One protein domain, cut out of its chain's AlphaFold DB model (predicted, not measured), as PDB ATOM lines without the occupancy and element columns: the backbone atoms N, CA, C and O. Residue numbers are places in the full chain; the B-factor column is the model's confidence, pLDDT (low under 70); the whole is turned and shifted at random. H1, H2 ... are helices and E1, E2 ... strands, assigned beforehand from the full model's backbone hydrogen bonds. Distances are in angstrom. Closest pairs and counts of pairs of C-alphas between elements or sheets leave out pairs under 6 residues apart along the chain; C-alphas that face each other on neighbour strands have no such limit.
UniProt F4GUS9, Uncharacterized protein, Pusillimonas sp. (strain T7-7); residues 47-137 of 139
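AT A GLANCE: This is residues 47 to 137 of the 139 residues of an uncharacterized protein of Pusillimonas sp. (strain T7-7) (UniProt F4GUS9). Two helices, H3 and H4, lie side by side and run opposite ways, with a small sheet of two strands, E1 and E2, packed on H4 at its residues 123 to 127; H3 is near one end of the longest axis and H1 near the other, reached from E1 by the long link of residues 50 to 64. H2 lies off to one side and short H5 near H3. The printed part has 91 residues, with five named helices and two named strands in the order E1 H1 H2 H3 E2 H4 H5; the sheet, E1 next to E2, is parallel. The class is mostly helix, and the whole is compact, with a radius of gyration of the C-alphas of 12.8 A and spans of 37 by 30 by 20 A.

HOW THE PARTS SIT: E1, residues 47 to 49, and E2, residues 110 to 113, are parallel neighbours at 20 degrees; N 49 and O 112 are 2.8 A apart, within hydrogen-bond range. The closest C-alphas of E2 and H4, residues 123 to 130, are those of Arg 110 and Gly 123, 4.5 A apart. H3, residues 93 to 106, touches H4 with residues 100 to 106 alone, closest at the C-alphas of Ile 104 and Ala 124, 5.0 A, at a shallow tilt of 27 degrees, opposite ways. H5, residues 132 to 135, is close to H3 but not clearly touching; the closest C-alphas are those of Lys 97 and Leu 134, 6.6 A apart. H1, residues 65 to 72, and H2, residues 83 to 88, are close but not clearly touching, with the C-alphas of Gly 72 and Arg 83 closest at 5.4 A. H1 and H3 are apart. E1, H1 H2 H3 and E2 form a strand-helix-strand unit, two parallel neighbour strands with helices between them along the chain. In H1, H2, H3 and H4 every O i to N i+4 pair is within hydrogen-bond range; H5 is too short for such a pair.

IN THESE COORDINATES: E1 begins at C-alpha 47 (-53.584, 9.451, 32.067), and H5 ends at C-alpha 135 (-58.600, 26.023, 24.949). H3 is 20.1 A long, H4 10.4 A, H1 10.1 A and E2 9.7 A.

THE WHOLE: The C-alphas of Trp 63 and Ala 105 are the two farthest apart, 38.2 A. The printed part has no cut; the link from E1 to H1 is long, and residues 87 to 92 stand free. Residue 137 is under 70 in pLDDT.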
ATOM      1  N   LEU A  47     -53.823   9.157  33.474       98.81
ATOM      2  CA  LEU A  47     -53.584   9.451  32.067       98.81
ATOM      3  C   LEU A  47     -52.103   9.229  31.775       98.81
ATOM      4  O   LEU A  47     -51.256   9.704  32.526       98.81
ATOM      5  N   ILE A  48     -51.796   8.500  30.720       98.56
ATOM      6  CA  ILE A  48     -50.445   8.276  30.226       98.56
ATOM      7  C   ILE A  48     -50.342   9.096  28.952       98.56
ATOM      8  O   ILE A  48     -51.120   8.863  28.027       98.56
ATOM      9  N   LEU A  49     -49.433  10.069  28.967       97.75
ATOM     10  CA  LEU A  49     -49.091  10.866  27.805       97.75
ATOM     11  C   LEU A  49     -47.735  10.435  27.263       97.75
ATOM     12  O   LEU A  49     -46.779  10.305  28.040       97.75
ATOM     13  N   THR A  50     -47.662  10.239  25.952       89.25
ATOM     14  CA  THR A  50     -46.401  10.054  25.230       89.25
ATOM     15  C   THR A  50     -45.667  11.394  25.129       89.25
ATOM     16  O   THR A  50     -45.174  11.888  26.149       89.25
ATOM     17  N   ASP A  51     -45.637  12.032  23.958       91.81
ATOM     18  CA  ASP A  51     -44.851  13.252  23.731       91.81
ATOM     19  C   ASP A  51     -45.709  14.528  23.800       91.81
ATOM     20  O   ASP A  51     -45.214  15.655  23.738       91.81
ATOM     21  N   PHE A  52     -47.019  14.375  24.009       94.44
ATOM     22  CA  PHE A  52     -47.989  15.472  23.982       94.44
ATOM     23  C   PHE A  52     -47.830  16.476  25.129       94.44
ATOM     24  O   PHE A  52     -48.215  17.643  25.006       94.44
ATOM     25  N   ILE A  53     -47.221  16.046  26.238       97.25
ATOM     26  CA  ILE A  53     -46.664  16.920  27.272       97.25
ATOM     27  C   ILE A  53     -45.284  16.402  27.660       97.25
ATOM     28  O   ILE A  53     -45.130  15.274  28.114       97.25
ATOM     29  N   GLU A  54     -44.307  17.299  27.641       97.69
ATOM     30  CA  GLU A  54     -42.986  17.048  28.202       97.69
ATOM     31  C   GLU A  54     -42.764  17.930  29.438       97.69
ATOM     32  O   GLU A  54     -43.113  19.117  29.455       97.69
ATOM     33  N   ASN A  55     -42.177  17.363  30.496       97.94
ATOM     34  CA  ASN A  55     -41.972  18.059  31.770       97.94
ATOM     35  C   ASN A  55     -40.563  17.852  32.340       97.94
ATOM     36  O   ASN A  55     -40.378  17.385  33.468       97.94
ATOM     37  N   PHE A  56     -39.541  18.164  31.547       97.69
ATOM     38  CA  PHE A  56     -38.152  17.905  31.902       97.69
ATOM     39  C   PHE A  56     -37.703  18.656  33.154       97.69
ATOM     40  O   PHE A  56     -37.852  19.871  33.287       97.69
ATOM     41  N   GLU A  57     -37.047  17.927  34.051       97.19
ATOM     42  CA  GLU A  57     -36.371  18.486  35.216       97.19
ATOM     43  C   GLU A  57     -35.067  19.191  34.791       97.19
ATOM     44  O   GLU A  57     -34.124  18.514  34.364       97.19
ATOM     45  N   PRO A  58     -34.946  20.530  34.929       94.44
ATOM     46  CA  PRO A  58     -33.793  21.277  34.424       94.44
ATOM     47  C   PRO A  58     -32.450  20.729  34.911       94.44
ATOM     48  O   PRO A  58     -31.482  20.693  34.153       94.44
ATOM     49  N   GLN A  59     -32.382  20.299  36.172       94.88
ATOM     50  CA  GLN A  59     -31.182  19.755  36.804       94.88
ATOM     51  C   GLN A  59     -30.666  18.482  36.125       94.88
ATOM     52  O   GLN A  59     -29.459  18.252  36.132       94.88
ATOM     53  N   LYS A  60     -31.549  17.703  35.487       95.31
ATOM     54  CA  LYS A  60     -31.192  16.484  34.749       95.31
ATOM     55  C   LYS A  60     -30.718  16.777  33.322       95.31
ATOM     56  O   LYS A  60     -30.091  15.928  32.697       95.31
ATOM     57  N   LEU A  61     -30.962  17.987  32.815       94.88
ATOM     58  CA  LEU A  61     -30.523  18.407  31.487       94.88
ATOM     59  C   LEU A  61     -29.139  19.053  31.538       94.88
ATOM     60  O   LEU A  61     -28.885  19.970  32.327       94.88
ATOM     61  N   ARG A  62     -28.253  18.619  30.638       94.75
ATOM     62  CA  ARG A  62     -26.958  19.268  30.399       94.75
ATOM     63  C   ARG A  62     -27.139  20.536  29.561       94.75
ATOM     64  O   ARG A  62     -28.136  20.711  28.862       94.75
ATOM     65  N   TRP A  63     -26.152  21.425  29.609       90.69
ATOM     66  CA  TRP A  63     -26.025  22.475  28.598       90.69
ATOM     67  C   TRP A  63     -25.700  21.837  27.228       90.69
ATOM     68  O   TRP A  63     -24.885  20.912  27.216       90.69
ATOM     69  N   PRO A  64     -26.277  22.283  26.090       93.94
ATOM     70  CA  PRO A  64     -27.238  23.385  25.912       93.94
ATOM     71  C   PRO A  64     -28.720  22.975  26.017       93.94
ATOM     72  O   PRO A  64     -29.592  23.843  26.023       93.94
ATOM     73  N   TRP A  65     -29.024  21.682  26.149       95.00
ATOM     74  CA  TRP A  65     -30.387  21.132  26.144       95.00
ATOM     75  C   TRP A  65     -31.322  21.761  27.173       95.00
ATOM     76  O   TRP A  65     -32.492  21.986  26.887       95.00
ATOM     77  N   ARG A  66     -30.800  22.145  28.343       95.38
ATOM     78  CA  ARG A  66     -31.573  22.883  29.354       95.38
ATOM     79  C   ARG A  66     -32.189  24.176  28.811       95.38
ATOM     80  O   ARG A  66     -33.293  24.534  29.207       95.38
ATOM     81  N   TRP A  67     -31.483  24.897  27.942       95.62
ATOM     82  CA  TRP A  67     -32.006  26.125  27.338       95.62
ATOM     83  C   TRP A  67     -32.990  25.843  26.223       95.62
ATOM     84  O   TRP A  67     -34.034  26.488  26.181       95.62
ATOM     85  N   LEU A  68     -32.699  24.854  25.380       95.50
ATOM     86  CA  LEU A  68     -33.624  24.429  24.333       95.50
ATOM     87  C   LEU A  68     -34.957  23.966  24.925       95.50
ATOM     88  O   LEU A  68     -35.995  24.447  24.494       95.50
ATOM     89  N   ALA A  69     -34.936  23.163  25.991       95.56
ATOM     90  CA  ALA A  69     -36.140  22.730  26.698       95.56
ATOM     91  C   ALA A  69     -36.937  23.916  27.279       95.56
ATOM     92  O   ALA A  69     -38.163  23.970  27.181       95.56
ATOM     93  N   ARG A  70     -36.255  24.925  27.842       94.62
ATOM     94  CA  ARG A  70     -36.921  26.148  28.328       94.62
ATOM     95  C   ARG A  70     -37.586  26.923  27.197       94.62
ATOM     96  O   ARG A  70     -38.715  27.372  27.358       94.62
ATOM     97  N   ILE A  71     -36.901  27.067  26.062       95.00
ATOM     98  CA  ILE A  71     -37.460  27.710  24.868       95.00
ATOM     99  C   ILE A  71     -38.632  26.886  24.327       95.00
ATOM    100  O   ILE A  71     -39.640  27.467  23.947       95.00
ATOM    101  N   GLY A  72     -38.548  25.557  24.344       93.88
ATOM    102  CA  GLY A  72     -39.636  24.659  23.957       93.88
ATOM    103  C   GLY A  72     -40.862  24.737  24.870       93.88
ATOM    104  O   GLY A  72     -41.952  24.386  24.436       93.88
ATOM    105  N   GLY A  73     -40.722  25.259  26.094       95.62
ATOM    106  CA  GLY A  73     -41.810  25.315  27.076       95.62
ATOM    107  C   GLY A  73     -42.101  23.966  27.740       95.62
ATOM    108  O   GLY A  73     -43.214  23.740  28.199       95.62
ATOM    109  N   VAL A  74     -41.105  23.080  27.785       97.19
ATOM    110  CA  VAL A  74     -41.241  21.662  28.171       97.19
ATOM    111  C   VAL A  74     -40.567  21.350  29.510       97.19
ATOM    112  O   VAL A  74     -40.058  20.260  29.752       97.19
ATOM    113  N   VAL A  75     -40.461  22.355  30.382       97.44
ATOM    114  CA  VAL A  75     -39.632  22.303  31.592       97.44
ATOM    115  C   VAL A  75     -40.482  22.387  32.851       97.44
ATOM    116  O   VAL A  75     -41.322  23.273  32.988       97.44
ATOM    117  N   HIS A  76     -40.179  21.512  33.809       96.19
ATOM    118  CA  HIS A  76     -40.778  21.495  35.142       96.19
ATOM    119  C   HIS A  76     -40.590  22.835  35.883       96.19
ATOM    120  O   HIS A  76     -39.484  23.389  35.848       96.19
ATOM    121  N   PRO A  77     -41.618  23.355  36.590       95.19
ATOM    122  CA  PRO A  77     -42.902  22.715  36.918       95.19
ATOM    123  C   PRO A  77     -44.019  22.847  35.893       95.19
ATOM    124  O   PRO A  77     -45.047  22.200  36.046       95.19
ATOM    125  N   ASP A  78     -43.810  23.645  34.853       95.12
ATOM    126  CA  ASP A  78     -44.873  24.091  33.966       95.12
ATOM    127  C   ASP A  78     -44.813  23.469  32.567       95.12
ATOM    128  O   ASP A  78     -45.354  24.054  31.625       95.12
ATOM    129  N   GLY A  79     -44.206  22.287  32.430       96.69
ATOM    130  CA  GLY A  79     -44.075  21.578  31.160       96.69
ATOM    131  C   GLY A  79     -45.403  21.431  30.417       96.69
ATOM    132  O   GLY A  79     -46.478  21.363  31.028       96.69
ATOM    133  N   GLY A  80     -45.328  21.416  29.092       97.00
ATOM    134  CA  GLY A  80     -46.475  21.367  28.197       97.00
ATOM    135  C   GLY A  80     -46.090  20.775  26.848       97.00
ATOM    136  O   GLY A  80     -45.018  20.195  26.706       97.00
ATOM    137  N   MET A  81     -46.965  20.941  25.859       96.50
ATOM    138  CA  MET A  81     -46.712  20.444  24.507       96.50
ATOM    139  C   MET A  81     -45.512  21.161  23.862       96.50
ATOM    140  O   MET A  81     -45.551  22.408  23.782       96.50
ATOM    141  N   PRO A  82     -44.506  20.412  23.366       94.88
ATOM    142  CA  PRO A  82     -43.368  20.958  22.633       94.88
ATOM    143  C   PRO A  82     -43.814  21.840  21.465       94.88
ATOM    144  O   PRO A  82     -44.821  21.583  20.802       94.88
ATOM    145  N   ARG A  83     -43.099  22.943  21.217       92.50
ATOM    146  CA  ARG A  83     -43.503  23.935  20.199       92.50
ATOM    147  C   ARG A  83     -43.490  23.375  18.782       92.50
ATOM    148  O   ARG A  83     -44.371  23.713  18.003       92.50
ATOM    149  N   ASP A  84     -42.496  22.565  18.463       89.69
ATOM    150  CA  ASP A  84     -42.395  21.786  17.230       89.69
ATOM    151  C   ASP A  84     -43.611  20.874  17.050       89.69
ATOM    152  O   ASP A  84     -44.259  20.922  16.005       89.69
ATOM    153  N   MET A  85     -44.018  20.174  18.107       91.56
ATOM    154  CA  MET A  85     -45.212  19.338  18.075       91.56
ATOM    155  C   MET A  85     -46.489  20.149  17.803       91.56
ATOM    156  O   MET A  85     -47.347  19.714  17.038       91.56
ATOM    157  N   ARG A  86     -46.618  21.376  18.330       92.38
ATOM    158  CA  ARG A  86     -47.767  22.249  17.997       92.38
ATOM    159  C   ARG A  86     -47.878  22.526  16.497       92.38
ATOM    160  O   ARG A  86     -48.993  22.669  16.000       92.38
ATOM    161  N   TYR A  87     -46.755  22.609  15.779       88.88
ATOM    162  CA  TYR A  87     -46.778  22.773  14.325       88.88
ATOM    163  C   TYR A  87     -47.264  21.503  13.625       88.88
ATOM    164  O   TYR A  87     -48.067  21.614  12.698       88.88
ATOM    165  N   THR A  88     -46.870  20.319  14.105       87.69
ATOM    166  CA  THR A  88     -47.340  19.021  13.584       87.69
ATOM    167  C   THR A  88     -48.862  18.863  13.648       87.69
ATOM    168  O   THR A  88     -49.453  18.255  12.760       87.69
ATOM    169  N   PHE A  89     -49.504  19.454  14.659       91.56
ATOM    170  CA  PHE A  89     -50.960  19.419  14.847       91.56
ATOM    171  C   PHE A  89     -51.679  20.699  14.393       91.56
ATOM    172  O   PHE A  89     -52.875  20.864  14.640       91.56
ATOM    173  N   SER A  90     -50.979  21.632  13.742       89.81
ATOM    174  CA  SER A  90     -51.539  22.951  13.414       89.81
ATOM    175  C   SER A  90     -52.741  22.883  12.464       89.81
ATOM    176  O   SER A  90     -53.691  23.643  12.649       89.81
ATOM    177  N   LYS A  91     -52.764  21.945  11.505       92.50
ATOM    178  CA  LYS A  91     -53.933  21.718  10.633       92.50
ATOM    179  C   LYS A  91     -55.047  20.913  11.312       92.50
ATOM    180  O   LYS A  91     -56.212  21.077  10.965       92.50
ATOM    181  N   GLN A  92     -54.714  20.106  12.319       94.50
ATOM    182  CA  GLN A  92     -55.644  19.299  13.124       94.50
ATOM    183  C   GLN A  92     -56.032  19.990  14.437       94.50
ATOM    184  O   GLN A  92     -56.492  19.346  15.381       94.50
ATOM    185  N   ARG A  93     -55.889  21.318  14.516       93.69
ATOM    186  CA  ARG A  93     -56.070  22.090  15.753       93.69
ATOM    187  C   ARG A  93     -57.395  21.788  16.468       93.69
ATOM    188  O   ARG A  93     -57.416  21.658  17.693       93.69
ATOM    189  N   GLN A  94     -58.494  21.653  15.724       94.31
ATOM    190  CA  GLN A  94     -59.817  21.365  16.291       94.31
ATOM    191  C   GLN A  94     -59.950  19.920  16.803       94.31
ATOM    192  O   GLN A  94     -60.580  19.679  17.837       94.31
ATOM    193  N   GLN A  95     -59.330  18.959  16.113       94.62
ATOM    194  CA  GLN A  95     -59.299  17.553  16.528       94.62
ATOM    195  C   GLN A  95     -58.464  17.406  17.802       94.62
ATOM    196  O   GLN A  95     -58.929  16.821  18.778       94.62
ATOM    197  N   MET A  96     -57.303  18.065  17.846       95.31
ATOM    198  CA  MET A  96     -56.475  18.175  19.043       95.31
ATOM    199  C   MET A  96     -57.247  18.801  20.214       95.31
ATOM    200  O   MET A  96     -57.256  18.243  21.310       95.31
ATOM    201  N   LYS A  97     -57.964  19.914  19.993       96.50
ATOM    202  CA  LYS A  97     -58.795  20.556  21.031       96.50
ATOM    203  C   LYS A  97     -59.852  19.596  21.581       96.50
ATOM    204  O   LYS A  97     -60.015  19.507  22.796       96.50
ATOM    205  N   THR A  98     -60.514  18.845  20.705       96.94
ATOM    206  CA  THR A  98     -61.529  17.849  21.082       96.94
ATOM    207  C   THR A  98     -60.922  16.702  21.895       96.94
ATOM    208  O   THR A  98     -61.471  16.323  22.930       96.94
ATOM    209  N   ALA A  99     -59.763  16.181  21.479       97.19
ATOM    210  CA  ALA A  99     -59.047  15.136  22.205       97.19
ATOM    211  C   ALA A  99     -58.637  15.602  23.611       97.19
ATOM    212  O   ALA A  99     -58.885  14.909  24.595       97.19
ATOM    213  N   ILE A 100     -58.110  16.823  23.734       97.81
ATOM    214  CA  ILE A 100     -57.743  17.417  25.028       97.81
ATOM    215  C   ILE A 100     -58.967  17.604  25.923       97.81
ATOM    216  O   ILE A 100     -58.922  17.259  27.102       97.81
ATOM    217  N   GLN A 101     -60.080  18.100  25.379       98.31
ATOM    218  CA  GLN A 101     -61.330  18.219  26.132       98.31
ATOM    219  C   GLN A 101     -61.830  16.857  26.623       98.31
ATOM    220  O   GLN A 101     -62.265  16.752  27.769       98.31
ATOM    221  N   ARG A 102     -61.708  15.804  25.805       98.44
ATOM    222  CA  ARG A 102     -62.027  14.427  26.206       98.44
ATOM    223  C   ARG A 102     -61.124  13.949  27.347       98.44
ATOM    224  O   ARG A 102     -61.638  13.449  28.342       98.44
ATOM    225  N   MET A 103     -59.812  14.174  27.251       98.56
ATOM    226  CA  MET A 103     -58.860  13.826  28.313       98.56
ATOM    227  C   MET A 103     -59.141  14.568  29.626       98.56
ATOM    228  O   MET A 103     -59.078  13.973  30.701       98.56
ATOM    229  N   ILE A 104     -59.505  15.852  29.560       98.50
ATOM    230  CA  ILE A 104     -59.915  16.636  30.734       98.50
ATOM    231  C   ILE A 104     -61.218  16.085  31.320       98.50
ATOM    232  O   ILE A 104     -61.314  15.910  32.535       98.50
ATOM    233  N   ALA A 105     -62.203  15.775  30.472       98.50
ATOM    234  CA  ALA A 105     -63.500  15.239  30.883       98.50
ATOM    235  C   ALA A 105     -63.389  13.864  31.546       98.50
ATOM    236  O   ALA A 105     -64.213  13.537  32.399       98.50
ATOM    237  N   TRP A 106     -62.352  13.083  31.224       98.56
ATOM    238  CA  TRP A 106     -62.062  11.873  31.977       98.56
ATOM    239  C   TRP A 106     -61.782  12.166  33.441       98.56
ATOM    240  O   TRP A 106     -62.136  11.314  34.238       98.56
ATOM    241  N   GLN A 107     -61.253  13.344  33.804       98.44
ATOM    242  CA  GLN A 107     -60.862  13.803  35.151       98.44
ATOM    243  C   GLN A 107     -59.644  13.089  35.774       98.44
ATOM    244  O   GLN A 107     -59.721  12.621  36.915       98.44
ATOM    245  N   PRO A 108     -58.520  12.893  35.056       98.69
ATOM    246  CA  PRO A 108     -57.382  12.137  35.583       98.69
ATOM    247  C   PRO A 108     -56.866  12.721  36.904       98.69
ATOM    248  O   PRO A 108     -56.752  13.938  37.060       98.69
ATOM    249  N   GLU A 109     -56.544  11.838  37.850       98.62
ATOM    250  CA  GLU A 109     -55.901  12.231  39.106       98.62
ATOM    251  C   GLU A 109     -54.417  12.500  38.862       98.62
ATOM    252  O   GLU A 109     -53.887  13.487  39.366       98.62
ATOM    253  N   ARG A 110     -53.773  11.667  38.038       98.44
ATOM    254  CA  ARG A 110     -52.352  11.768  37.705       98.44
ATOM    255  C   ARG A 110     -52.105  11.714  36.207       98.44
ATOM    256  O   ARG A 110     -52.882  11.110  35.469       98.44
ATOM    257  N   ILE A 111     -50.996  12.315  35.797       98.62
ATOM    258  CA  ILE A 111     -50.470  12.242  34.439       98.62
ATOM    259  C   ILE A 111     -49.083  11.609  34.498       98.62
ATOM    260  O   ILE A 111     -48.170  12.147  35.132       98.62
ATOM    261  N   ILE A 112     -48.942  10.463  33.847       98.56
ATOM    262  CA  ILE A 112     -47.686   9.759  33.627       98.56
ATOM    263  C   ILE A 112     -47.139  10.244  32.288       98.56
ATOM    264  O   ILE A 112     -47.872  10.248  31.309       98.56
ATOM    265  N   LEU A 113     -45.884  10.681  32.260       98.19
ATOM    266  CA  LEU A 113     -45.254  11.250  31.068       98.19
ATOM    267  C   LEU A 113     -44.105  10.355  30.613       98.19
ATOM    268  O   LEU A 113     -43.347   9.872  31.460       98.19
ATOM    269  N   ALA A 114     -43.919  10.209  29.301       96.31
ATOM    270  CA  ALA A 114     -42.704   9.602  28.749       96.31
ATOM    271  C   ALA A 114     -41.448  10.419  29.110       96.31
ATOM    272  O   ALA A 114     -40.359   9.873  29.325       96.31
ATOM    273  N   HIS A 115     -41.611  11.740  29.240       96.12
ATOM    274  CA  HIS A 115     -40.510  12.676  29.400       96.12
ATOM    275  C   HIS A 115     -40.643  13.582  30.627       96.12
ATOM    276  O   HIS A 115     -41.474  14.490  30.712       96.12
ATOM    277  N   GLY A 116     -39.714  13.390  31.565       96.19
ATOM    278  CA  GLY A 116     -39.546  14.254  32.727       96.19
ATOM    279  C   GLY A 116     -40.399  13.843  33.923       96.19
ATOM    280  O   GLY A 116     -40.549  12.659  34.216       96.19
ATOM    281  N   ARG A 117     -40.874  14.828  34.688       97.75
ATOM    282  CA  ARG A 117     -41.555  14.585  35.962       97.75
ATOM    283  C   ARG A 117     -43.060  14.426  35.772       97.75
ATOM    284  O   ARG A 117     -43.727  15.366  35.347       97.75
ATOM    285  N   CYS A 118     -43.589  13.274  36.178       98.12
ATOM    286  CA  CYS A 118     -45.026  13.008  36.226       98.12
ATOM    287  C   CYS A 118     -45.761  13.955  37.189       98.12
ATOM    288  O   CYS A 118     -45.201  14.410  38.193       98.12
ATOM    289  N   TYR A 119     -47.043  14.192  36.916       98.12
ATOM    290  CA  TYR A 119     -47.948  14.893  37.824       98.12
ATOM    291  C   TYR A 119     -48.715  13.860  38.645       98.12
ATOM    292  O   TYR A 119     -49.575  13.165  38.118       98.12
ATOM    293  N   GLU A 120     -48.408  13.736  39.934       98.12
ATOM    294  CA  GLU A 120     -48.999  12.697  40.792       98.12
ATOM    295  C   GLU A 120     -50.434  13.006  41.247       98.12
ATOM    296  O   GLU A 120     -51.136  12.107  41.714       98.12
ATOM    297  N   ARG A 121     -50.853  14.273  41.147       97.75
ATOM    298  CA  ARG A 121     -52.155  14.789  41.592       97.75
ATOM    299  C   ARG A 121     -52.649  15.874  40.637       97.75
ATOM    300  O   ARG A 121     -51.849  16.492  39.940       97.75
ATOM    301  N   ASN A 122     -53.951  16.154  40.687       97.75
ATOM    302  CA  ASN A 122     -54.614  17.225  39.938       97.75
ATOM    303  C   ASN A 122     -54.421  17.146  38.409       97.75
ATOM    304  O   ASN A 122     -54.362  18.177  37.742       97.75
ATOM    305  N   GLY A 123     -54.356  15.942  37.833       98.12
ATOM    306  CA  GLY A 123     -54.087  15.751  36.403       98.12
ATOM    307  C   GLY A 123     -55.003  16.553  35.468       98.12
ATOM    308  O   GLY A 123     -54.522  17.206  34.548       98.12
ATOM    309  N   ALA A 124     -56.312  16.604  35.722       98.38
ATOM    310  CA  ALA A 124     -57.238  17.399  34.900       98.38
ATOM    311  C   ALA A 124     -56.913  18.911  34.894       98.38
ATOM    312  O   ALA A 124     -57.035  19.587  33.866       98.38
ATOM    313  N   TYR A 125     -56.473  19.439  36.039       98.25
ATOM    314  CA  TYR A 125     -56.021  20.824  36.160       98.25
ATOM    315  C   TYR A 125     -54.720  21.044  35.382       98.25
ATOM    316  O   TYR A 125     -54.620  22.004  34.620       98.25
ATOM    317  N   GLU A 126     -53.756  20.130  35.509       98.12
ATOM    318  CA  GLU A 126     -52.478  20.213  34.792       98.12
ATOM    319  C   GLU A 126     -52.650  20.133  33.270       98.12
ATOM    320  O   GLU A 126     -52.020  20.905  32.546       98.12
ATOM    321  N   LEU A 127     -53.572  19.297  32.776       97.81
ATOM    322  CA  LEU A 127     -53.961  19.282  31.360       97.81
ATOM    323  C   LEU A 127     -54.505  20.638  30.913       97.81
ATOM    324  O   LEU A 127     -54.063  21.191  29.906       97.81
ATOM    325  N   THR A 128     -55.444  21.198  31.677       98.00
ATOM    326  CA  THR A 128     -56.055  22.494  31.354       98.00
ATOM    327  C   THR A 128     -54.994  23.596  31.332       98.00
ATOM    328  O   THR A 128     -54.948  24.401  30.405       98.00
ATOM    329  N   ARG A 129     -54.072  23.599  32.304       97.38
ATOM    330  CA  ARG A 129     -52.944  24.536  32.379       97.38
ATOM    331  C   ARG A 129     -52.009  24.407  31.172       97.38
ATOM    332  O   ARG A 129     -51.650  25.431  30.579       97.38
ATOM    333  N   ALA A 130     -51.599  23.184  30.830       97.06
ATOM    334  CA  ALA A 130     -50.662  22.902  29.743       97.06
ATOM    335  C   ALA A 130     -51.243  23.253  28.361       97.06
ATOM    336  O   ALA A 130     -50.517  23.736  27.485       97.06
ATOM    337  N   PHE A 131     -52.558  23.091  28.190       96.81
ATOM    338  CA  PHE A 131     -53.270  23.349  26.937       96.81
ATOM    339  C   PHE A 131     -54.111  24.634  26.929       96.81
ATOM    340  O   PHE A 131     -54.861  24.862  25.981       96.81
ATOM    341  N   ARG A 132     -53.949  25.530  27.913       95.88
ATOM    342  CA  ARG A 132     -54.708  26.797  27.997       95.88
ATOM    343  C   ARG A 132     -54.661  27.621  26.706       95.88
ATOM    344  O   ARG A 132     -55.667  28.135  26.241       95.88
ATOM    345  N   TRP A 133     -53.494  27.653  26.056       93.69
ATOM    346  CA  TRP A 133     -53.267  28.360  24.792       93.69
ATOM    347  C   TRP A 133     -54.148  27.841  23.646       93.69
ATOM    348  O   TRP A 133     -54.414  28.567  22.690       93.69
ATOM    349  N   LEU A 134     -54.585  26.584  23.729       94.50
ATOM    350  CA  LEU A 134     -55.451  25.945  22.752       94.50
ATOM    351  C   LEU A 134     -56.934  26.114  23.103       94.50
ATOM    352  O   LEU A 134     -57.757  26.304  22.200       94.50
ATOM    353  N   LEU A 135     -57.247  26.008  24.397       94.00
ATOM    354  CA  LEU A 135     -58.600  26.023  24.949       94.00
ATOM    355  C   LEU A 135     -59.206  27.430  24.952       94.00
ATOM    356  O   LEU A 135     -60.347  27.581  24.515       94.00
ATOM    357  N   ASP A 136     -58.418  28.431  25.357       88.00
ATOM    358  CA  ASP A 136     -58.839  29.832  25.506       88.00
ATOM    359  C   ASP A 136     -58.763  30.620  24.187       88.00
ATOM    360  O   ASP A 136     -59.349  31.692  24.058       88.00
ATOM    361  N   GLY A 137     -58.025  30.103  23.200       66.94
ATOM    362  CA  GLY A 137     -57.956  30.697  21.870       66.94
ATOM    363  C   GLY A 137     -59.263  30.477  21.109       66.94
ATOM    364  O   GLY A 137     -59.582  29.333  20.766       66.94
TER     365      GLY A 137